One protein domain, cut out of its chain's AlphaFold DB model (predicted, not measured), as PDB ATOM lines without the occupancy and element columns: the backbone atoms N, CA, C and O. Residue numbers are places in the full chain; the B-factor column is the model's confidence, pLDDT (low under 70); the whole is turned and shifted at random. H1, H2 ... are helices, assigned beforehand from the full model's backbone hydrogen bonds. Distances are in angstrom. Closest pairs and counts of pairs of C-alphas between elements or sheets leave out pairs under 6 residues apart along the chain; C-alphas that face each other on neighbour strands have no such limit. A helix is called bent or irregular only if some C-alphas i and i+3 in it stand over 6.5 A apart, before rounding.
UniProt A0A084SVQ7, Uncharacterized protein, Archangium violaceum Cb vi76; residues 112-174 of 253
ATOM      1  N   GLN A 112      15.534 -31.457   9.696       55.69
ATOM      2  CA  GLN A 112      14.661 -32.623   9.465       55.69
ATOM      3  C   GLN A 112      15.206 -33.913  10.104       55.69
ATOM      4  O   GLN A 112      14.424 -34.782  10.499       55.69
ATOM      5  N   ASP A 113      16.526 -34.005  10.268       62.41
ATOM      6  CA  ASP A 113      17.201 -35.162  10.852       62.41
ATOM      7  C   ASP A 113      16.866 -35.344  12.342       62.41
ATOM      8  O   ASP A 113      16.640 -36.476  12.776       62.41
ATOM      9  N   GLU A 114      16.715 -34.266  13.121       66.31
ATOM     10  CA  GLU A 114      16.346 -34.356  14.544       66.31
ATOM     11  C   GLU A 114      14.917 -34.873  14.748       66.31
ATOM     12  O   GLU A 114      14.653 -35.679  15.643       66.31
ATOM     13  N   HIS A 115      13.978 -34.446  13.898       70.81
ATOM     14  CA  HIS A 115      12.590 -34.904  13.979       70.81
ATOM     15  C   HIS A 115      12.481 -36.413  13.740       70.81
ATOM     16  O   HIS A 115      11.711 -37.085  14.429       70.81
ATOM     17  N   SER A 116      13.278 -36.951  12.813       74.75
ATOM     18  CA  SER A 116      13.311 -38.388  12.525       74.75
ATOM     19  C   SER A 116      13.905 -39.203  13.682       74.75
ATOM     20  O   SER A 116      13.360 -40.247  14.048       74.75
ATOM     21  N   GLN A 117      14.957 -38.690  14.330       79.81
ATOM     22  CA  GLN A 117      15.567 -39.319  15.504       79.81
ATOM     23  C   GLN A 117      14.615 -39.319  16.704       79.81
ATOM     24  O   GLN A 117      14.496 -40.328  17.399       79.81
ATOM     25  N   LEU A 118      13.872 -38.226  16.913       82.00
ATOM     26  CA  LEU A 118      12.876 -38.131  17.979       82.00
ATOM     27  C   LEU A 118      11.728 -39.133  17.784       82.00
ATOM     28  O   LEU A 118      11.281 -39.758  18.745       82.00
ATOM     29  N   VAL A 119      11.272 -39.317  16.542       84.69
ATOM     30  CA  VAL A 119      10.255 -40.318  16.190       84.69
ATOM     31  C   VAL A 119      10.769 -41.741  16.440       84.69
ATOM     32  O   VAL A 119      10.051 -42.557  17.015       84.69
ATOM     33  N   ALA A 120      12.015 -42.041  16.062       83.62
ATOM     34  CA  ALA A 120      12.621 -43.350  16.307       83.62
ATOM     35  C   ALA A 120      12.770 -43.647  17.811       83.62
ATOM     36  O   ALA A 120      12.389 -44.724  18.271       83.62
ATOM     37  N   ALA A 121      13.247 -42.670  18.587       83.81
ATOM     38  CA  ALA A 121      13.354 -42.776  20.040       83.81
ATOM     39  C   ALA A 121      11.981 -42.969  20.707       83.81
ATOM     40  O   ALA A 121      11.845 -43.766  21.635       83.81
ATOM     41  N   TYR A 122      10.946 -42.289  20.205       84.12
ATOM     42  CA  TYR A 122       9.569 -42.476  20.657       84.12
ATOM     43  C   TYR A 122       9.066 -43.908  20.414       84.12
ATOM     44  O   TYR A 122       8.528 -44.524  21.334       84.12
ATOM     45  N   TYR A 123       9.288 -44.474  19.223       86.31
ATOM     46  CA  TYR A 123       8.909 -45.862  18.937       86.31
ATOM     47  C   TYR A 123       9.649 -46.872  19.818       86.31
ATOM     48  O   TYR A 123       9.026 -47.802  20.327       86.31
ATOM     49  N   GLN A 124      10.948 -46.674  20.052       85.19
ATOM     50  CA  GLN A 124      11.732 -47.532  20.945       85.19
ATOM     51  C   GLN A 124      11.230 -47.460  22.395       85.19
ATOM     52  O   GLN A 124      11.136 -48.474  23.086       85.19
ATOM     53  N   TRP A 125      10.871 -46.262  22.861       83.44
ATOM     54  CA  TRP A 125      10.270 -46.073  24.179       83.44
ATOM     55  C   TRP A 125       8.918 -46.794  24.291       83.44
ATOM     56  O   TRP A 125       8.651 -47.473  25.284       83.44
ATOM     57  N   CYS A 126       8.099 -46.712  23.248       83.88
ATOM     58  CA  CYS A 126       6.833 -47.427  23.130       83.88
ATOM     59  C   CYS A 126       6.986 -48.953  23.187       83.88
ATOM     60  O   CYS A 126       6.249 -49.631  23.907       83.88
ATOM     61  N   ASP A 127       7.986 -49.479  22.484       84.44
ATOM     62  CA  ASP A 127       8.318 -50.902  22.483       84.44
ATOM     63  C   ASP A 127       8.736 -51.380  23.884       84.44
ATOM     64  O   ASP A 127       8.229 -52.382  24.385       84.44
ATOM     65  N   SER A 128       9.542 -50.581  24.597       75.94
ATOM     66  CA  SER A 128       9.944 -50.878  25.982       75.94
ATOM     67  C   SER A 128       8.777 -50.932  26.984       75.94
ATOM     68  O   SER A 128       8.903 -51.525  28.054       75.94
ATOM     69  N   ARG A 129       7.628 -50.334  26.640       71.19
ATOM     70  CA  ARG A 129       6.383 -50.343  27.429       71.19
ATOM     71  C   ARG A 129       5.426 -51.478  27.032       71.19
ATOM     72  O   ARG A 129       4.370 -51.607  27.645       71.19
ATOM     73  N   GLY A 130       5.775 -52.296  26.036       75.44
ATOM     74  CA  GLY A 130       4.964 -53.429  25.577       75.44
ATOM     75  C   GLY A 130       3.816 -53.058  24.634       75.44
ATOM     76  O   GLY A 130       2.971 -53.899  24.331       75.44
ATOM     77  N   THR A 131       3.774 -51.816  24.151       75.44
ATOM     78  CA  THR A 131       2.791 -51.343  23.167       75.44
ATOM     79  C   THR A 131       3.523 -50.903  21.898       75.44
ATOM     80  O   THR A 131       3.858 -49.725  21.764       75.44
ATOM     81  N   PRO A 132       3.816 -51.827  20.967       74.38
ATOM     82  CA  PRO A 132       4.582 -51.512  19.767       74.38
ATOM     83  C   PRO A 132       3.783 -50.593  18.831       74.38
ATOM     84  O   PRO A 132       2.600 -50.818  18.568       74.38
ATOM     85  N   GLY A 133       4.439 -49.554  18.309       80.88
ATOM     86  CA  GLY A 133       3.832 -48.556  17.425       80.88
ATOM     87  C   GLY A 133       3.606 -47.203  18.106       80.88
ATOM     88  O   GLY A 133       4.432 -46.744  18.886       80.88
ATOM     89  N   ASP A 134       2.514 -46.518  17.758       82.06
ATOM     90  CA  ASP A 134       2.211 -45.169  18.256       82.06
ATOM     91  C   ASP A 134       1.332 -45.233  19.521       82.06
ATOM     92  O   ASP A 134       0.111 -45.079  19.440       82.06
ATOM     93  N   CYS A 135       1.944 -45.473  20.690       81.19
ATOM     94  CA  CYS A 135       1.229 -45.672  21.965       81.19
ATOM     95  C   CYS A 135       0.287 -44.522  22.326       81.19
ATOM     96  O   CYS A 135      -0.833 -44.742  22.779       81.19
ATOM     97  N   PHE A 136       0.754 -43.287  22.139       78.69
ATOM     98  CA  PHE A 136       0.015 -42.068  22.463       78.69
ATOM     99  C   PHE A 136      -0.728 -41.471  21.270       78.69
ATOM    100  O   PHE A 136      -1.355 -40.418  21.403       78.69
ATOM    101  N   ARG A 137      -0.696 -42.136  20.109       82.69
ATOM    102  CA  ARG A 137      -1.368 -41.677  18.888       82.69
ATOM    103  C   ARG A 137      -0.962 -40.244  18.496       82.69
ATOM    104  O   ARG A 137      -1.788 -39.453  18.028       82.69
ATOM    105  N   LEU A 138       0.306 -39.907  18.746       83.81
ATOM    106  CA  LEU A 138       0.884 -38.568  18.608       83.81
ATOM    107  C   LEU A 138       1.251 -38.244  17.165       83.81
ATOM    108  O   LEU A 138       1.142 -37.088  16.760       83.81
ATOM    109  N   LEU A 139       1.662 -39.252  16.389       82.94
ATOM    110  CA  LEU A 139       2.127 -39.037  15.023       82.94
ATOM    111  C   LEU A 139       0.959 -38.804  14.070       82.94
ATOM    112  O   LEU A 139       1.114 -38.077  13.098       82.94
ATOM    113  N   LYS A 140      -0.220 -39.392  14.319       81.06
ATOM    114  CA  LYS A 140      -1.410 -39.257  13.447       81.06
ATOM    115  C   LYS A 140      -1.107 -39.481  11.946       81.06
ATOM    116  O   LYS A 140      -1.776 -38.911  11.091       81.06
ATOM    117  N   GLY A 141      -0.107 -40.309  11.628       72.88
ATOM    118  CA  GLY A 141       0.343 -40.578  10.256       72.88
ATOM    119  C   GLY A 141       1.354 -39.579   9.674       72.88
ATOM    120  O   GLY A 141       1.706 -39.705   8.506       72.88
ATOM    121  N   LEU A 142       1.832 -38.609  10.456       76.62
ATOM    122  CA  LEU A 142       2.899 -37.687  10.071       76.62
ATOM    123  C   LEU A 142       4.284 -38.284  10.379       76.62
ATOM    124  O   LEU A 142       4.448 -38.946  11.406       76.62
ATOM    125  N   PRO A 143       5.301 -38.011   9.540       77.81
ATOM    126  CA  PRO A 143       6.671 -38.482   9.757       77.81
ATOM    127  C   PRO A 143       7.444 -37.664  10.811       77.81
ATOM    128  O   PRO A 143       8.639 -37.871  10.990       77.81
ATOM    129  N   TYR A 144       6.788 -36.721  11.493       79.94
ATOM    130  CA  TYR A 144       7.367 -35.870  12.531       79.94
ATOM    131  C   TYR A 144       6.343 -35.609  13.643       79.94
ATOM    132  O   TYR A 144       5.133 -35.631  13.408       79.94
ATOM    133  N   LEU A 145       6.824 -35.322  14.857       80.88
ATOM    134  CA  LEU A 145       5.972 -34.830  15.942       80.88
ATOM    135  C   LEU A 145       5.685 -33.344  15.729       80.88
ATOM    136  O   LEU A 145       6.615 -32.548  15.591       80.88
ATOM    137  N   THR A 146       4.406 -32.966  15.745       81.69
ATOM    138  CA  THR A 146       4.025 -31.550  15.821       81.69
ATOM    139  C   THR A 146       4.453 -30.958  17.164       81.69
ATOM    140  O   THR A 146       4.705 -31.680  18.130       81.69
ATOM    141  N   GLU A 147       4.510 -29.634  17.259       79.00
ATOM    142  CA  GLU A 147       4.844 -28.942  18.507       79.00
ATOM    143  C   GLU A 147       3.893 -29.308  19.661       79.00
ATOM    144  O   GLU A 147       4.318 -29.513  20.799       79.00
ATOM    145  N   GLU A 148       2.601 -29.475  19.378       78.06
ATOM    146  CA  GLU A 148       1.617 -29.944  20.358       78.06
ATOM    147  C   GLU A 148       1.904 -31.385  20.790       78.06
ATOM    148  O   GLU A 148       1.835 -31.698  21.979       78.06
ATOM    149  N   ALA A 149       2.266 -32.252  19.840       79.94
ATOM    150  CA  ALA A 149       2.626 -33.635  20.119       79.94
ATOM    151  C   ALA A 149       3.922 -33.738  20.939       79.94
ATOM    152  O   ALA A 149       4.013 -34.568  21.842       79.94
ATOM    153  N   ARG A 150       4.898 -32.857  20.693       81.19
ATOM    154  CA  ARG A 150       6.148 -32.771  21.459       81.19
ATOM    155  C   ARG A 150       5.886 -32.365  22.913       81.19
ATOM    156  O   ARG A 150       6.433 -32.985  23.821       81.19
ATOM    157  N   ARG A 151       4.995 -31.396  23.157       81.56
ATOM    158  CA  ARG A 151       4.571 -31.022  24.524       81.56
ATOM    159  C   ARG A 151       3.810 -32.146  25.220       81.56
ATOM    160  O   ARG A 151       4.066 -32.416  26.390       81.56
ATOM    161  N   ALA A 152       2.907 -32.814  24.506       79.94
ATOM    162  CA  ALA A 152       2.170 -33.955  25.042       79.94
ATOM    163  C   ALA A 152       3.106 -35.121  25.405       79.94
ATOM    164  O   ALA A 152       2.961 -35.707  26.476       79.94
ATOM    165  N   LEU A 153       4.111 -35.403  24.567       83.19
ATOM    166  CA  LEU A 153       5.150 -36.392  24.855       83.19
ATOM    167  C   LEU A 153       5.988 -35.999  26.079       83.19
ATOM    168  O   LEU A 153       6.187 -36.823  26.967       83.19
ATOM    169  N   ALA A 154       6.444 -34.746  26.161       84.25
ATOM    170  CA  ALA A 154       7.209 -34.255  27.308       84.25
ATOM    171  C   ALA A 154       6.415 -34.379  28.618       84.25
ATOM    172  O   ALA A 154       6.950 -34.819  29.633       84.25
ATOM    173  N   PHE A 155       5.119 -34.061  28.584       79.19
ATOM    174  CA  PHE A 155       4.230 -34.236  29.728       79.19
ATOM    175  C   PHE A 155       4.062 -35.713  30.116       79.19
ATOM    176  O   PHE A 155       4.122 -36.051  31.298       79.19
ATOM    177  N   ALA A 156       3.910 -36.608  29.137       74.88
ATOM    178  CA  ALA A 156       3.824 -38.046  29.383       74.88
ATOM    179  C   ALA A 156       5.115 -38.614  30.005       74.88
ATOM    180  O   ALA A 156       5.052 -39.413  30.939       74.88
ATOM    181  N   LEU A 157       6.282 -38.159  29.537       74.88
ATOM    182  CA  LEU A 157       7.593 -38.526  30.083       74.88
ATOM    183  C   LEU A 157       7.871 -37.919  31.463       74.88
ATOM    184  O   LEU A 157       8.653 -38.486  32.222       74.88
ATOM    185  N   ALA A 158       7.236 -36.795  31.803       79.12
ATOM    186  CA  ALA A 158       7.329 -36.178  33.123       79.12
ATOM    187  C   ALA A 158       6.428 -36.858  34.168       79.12
ATOM    188  O   ALA A 158       6.674 -36.713  35.365       79.12
ATOM    189  N   ASN A 159       5.419 -37.628  33.741       67.12
ATOM    190  CA  ASN A 159       4.463 -38.283  34.638       67.12
ATOM    191  C   ASN A 159       4.504 -39.837  34.718       67.12
ATOM    192  O   ASN A 159       3.473 -40.432  35.041       67.12
ATOM    193  N   PRO A 160       5.631 -40.543  34.463       62.16
ATOM    194  CA  PRO A 160       5.653 -42.005  34.431       62.16
ATOM    195  C   PRO A 160       5.461 -42.617  35.825       62.16
ATOM    196  O   PRO A 160       4.838 -43.662  35.954       62.16
ATOM    197  N   GLY A 161       5.939 -41.949  36.880       55.78
ATOM    198  CA  GLY A 161       5.883 -42.474  38.249       55.78
ATOM    199  C   GLY A 161       4.526 -42.335  38.945       55.78
ATOM    200  O   GLY A 161       4.247 -43.083  39.877       55.78
ATOM    201  N   VAL A 162       3.668 -41.408  38.502       62.19
ATOM    202  CA  VAL A 162       2.370 -41.161  39.156       62.19
ATOM    203  C   VAL A 162       1.386 -42.296  38.907       62.19
ATOM    204  O   VAL A 162       0.589 -42.599  39.787       62.19
ATOM    205  N   TRP A 163       1.428 -42.955  37.750       54.31
ATOM    206  CA  TRP A 163       0.432 -43.973  37.412       54.31
ATOM    207  C   TRP A 163       0.888 -45.388  37.753       54.31
ATOM    208  O   TRP A 163       0.092 -46.138  38.311       54.31
ATOM    209  N   ASP A 164       2.160 -45.729  37.532       56.12
ATOM    210  CA  ASP A 164       2.676 -47.081  37.797       56.12
ATOM    211  C   ASP A 164       2.632 -47.429  39.305       56.12
ATOM    212  O   ASP A 164       2.294 -48.552  39.680       56.12
ATOM    213  N   GLY A 165       2.877 -46.451  40.189       52.69
ATOM    214  CA  GLY A 165       2.777 -46.635  41.645       52.69
ATOM    215  C   GLY A 165       1.348 -46.583  42.196       52.69
ATOM    216  O   GLY A 165       1.036 -47.256  43.177       52.69
ATOM    217  N   THR A 166       0.460 -45.818  41.558       52.06
ATOM    218  CA  THR A 166      -0.917 -45.626  42.038       52.06
ATOM    219  C   THR A 166      -1.847 -46.724  41.513       52.06
ATOM    220  O   THR A 166      -2.717 -47.189  42.243       52.06
ATOM    221  N   ALA A 167      -1.626 -47.228  40.293       52.16
ATOM    222  CA  ALA A 167      -2.399 -48.332  39.725       52.16
ATOM    223  C   ALA A 167      -2.235 -49.630  40.531       52.16
ATOM    224  O   ALA A 167      -3.219 -50.322  40.763       52.16
ATOM    225  N   ALA A 168      -1.034 -49.936  41.035       56.03
ATOM    226  CA  ALA A 168      -0.805 -51.131  41.856       56.03
ATOM    227  C   ALA A 168      -1.620 -51.139  43.166       56.03
ATOM    228  O   ALA A 168      -1.978 -52.205  43.653       56.03
ATOM    229  N   VAL A 169      -1.938 -49.959  43.709       55.88
ATOM    230  CA  VAL A 169      -2.729 -49.794  44.942       55.88
ATOM    231  C   VAL A 169      -4.223 -49.617  44.635       55.88
ATOM    232  O   VAL A 169      -5.071 -50.029  45.418       55.88
ATOM    233  N   ILE A 170      -4.561 -49.021  43.488       52.78
ATOM    234  CA  ILE A 170      -5.944 -48.708  43.100       52.78
ATOM    235  C   ILE A 170      -6.627 -49.851  42.348       52.78
ATOM    236  O   ILE A 170      -7.842 -49.973  42.463       52.78
ATOM    237  N   ASN A 171      -5.895 -50.726  41.653       53.47
ATOM    238  CA  ASN A 171      -6.475 -51.881  40.951       53.47
ATOM    239  C   ASN A 171      -7.216 -52.852  41.891       53.47
ATOM    240  O   ASN A 171      -8.018 -53.656  41.423       53.47
ATOM    241  N   GLU A 172      -6.975 -52.781  43.204       58.28
ATOM    242  CA  GLU A 172      -7.730 -53.537  44.209       58.28
ATOM    243  C   GLU A 172      -9.116 -52.921  44.504       58.28
ATOM    244  O   GLU A 172      -9.996 -53.605  45.020       58.28
ATOM    245  N   VAL A 173      -9.346 -51.648  44.151       56.03
ATOM    246  CA  VAL A 173     -10.528 -50.875  44.573       56.03
ATOM    247  C   VAL A 173     -11.318 -50.263  43.400       56.03
ATOM    248  O   VAL A 173     -12.540 -50.179  43.505       56.03
ATOM    249  N   LEU A 174     -10.692 -49.853  42.281       53.19
ATOM    250  CA  LEU A 174     -11.369 -49.263  41.107       53.19
ATOM    251  C   LEU A 174     -10.613 -49.465  39.778       53.19
ATOM    252  O   LEU A 174      -9.391 -49.567  39.740       53.19
TER     253      LEU A 174
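Overview. This is residues 112 to 174 of the 253 residues of an uncharacterized protein of Archangium violaceum Cb vi76 (UniProt A0A084SVQ7). The longest helix, H1, and the shorter H2 run roughly the same way with a gap between them, and the long loop of residues 129 to 146 folds back from the end of H1 to the start of H2, so that these three parts make a small body. From the end of H2, H3 sticks out as an arm and makes much of the length. The printed part has 63 residues with three named helices, H1, H2 and H3 in chain order, and no named strand; its class is all helix. The whole is loose, with a radius of gyration of the C-alphas of 13.8 A, and spans 46 by 21 by 17 A.

Along the chain. H1 is residues 112 to 128, 25.1 A from first to last C-alpha, and begins with C-alpha 112 at (14.661, -32.623, 9.465). H2 is residues 147 to 158, 16.5 A long, with C-alpha 147 at (4.844, -28.942, 18.507). H3 is residues 160 to 170, 16.0 A long, and ends with C-alpha 170 at (-5.944, -48.708, 43.100).

Arrangement. H1 is apart from H2, with no C-alpha of the one within 8 A of the other. H1 and H3 are apart by the same measure. H2 and H3 meet only through their link. In H1 and H2 every O i to N i+4 pair is within hydrogen-bond range; in H3 2 of 7 are, beside 3 of 8 O i to N i+3 pairs. H3 is neither bent nor irregular, but only just: C-alphas 160 and 163 are 6.3 A apart.

Size, cuts and confidence. The two C-alphas farthest apart, those of Gln 112 and Val 173, are 46.9 A apart. Residues 158 to 174, of which 160 to 170 belong to H3, stand free; the body without them spans 27 by 20 by 18 A. The link from H1 to H2 is long, with 18 residues, and that from H2 to H3 is tight, with 1 residue. The printed part has no cut. Its mean pLDDT is 73.1, and residues 112 to 114 and 159 to 174 are under 70.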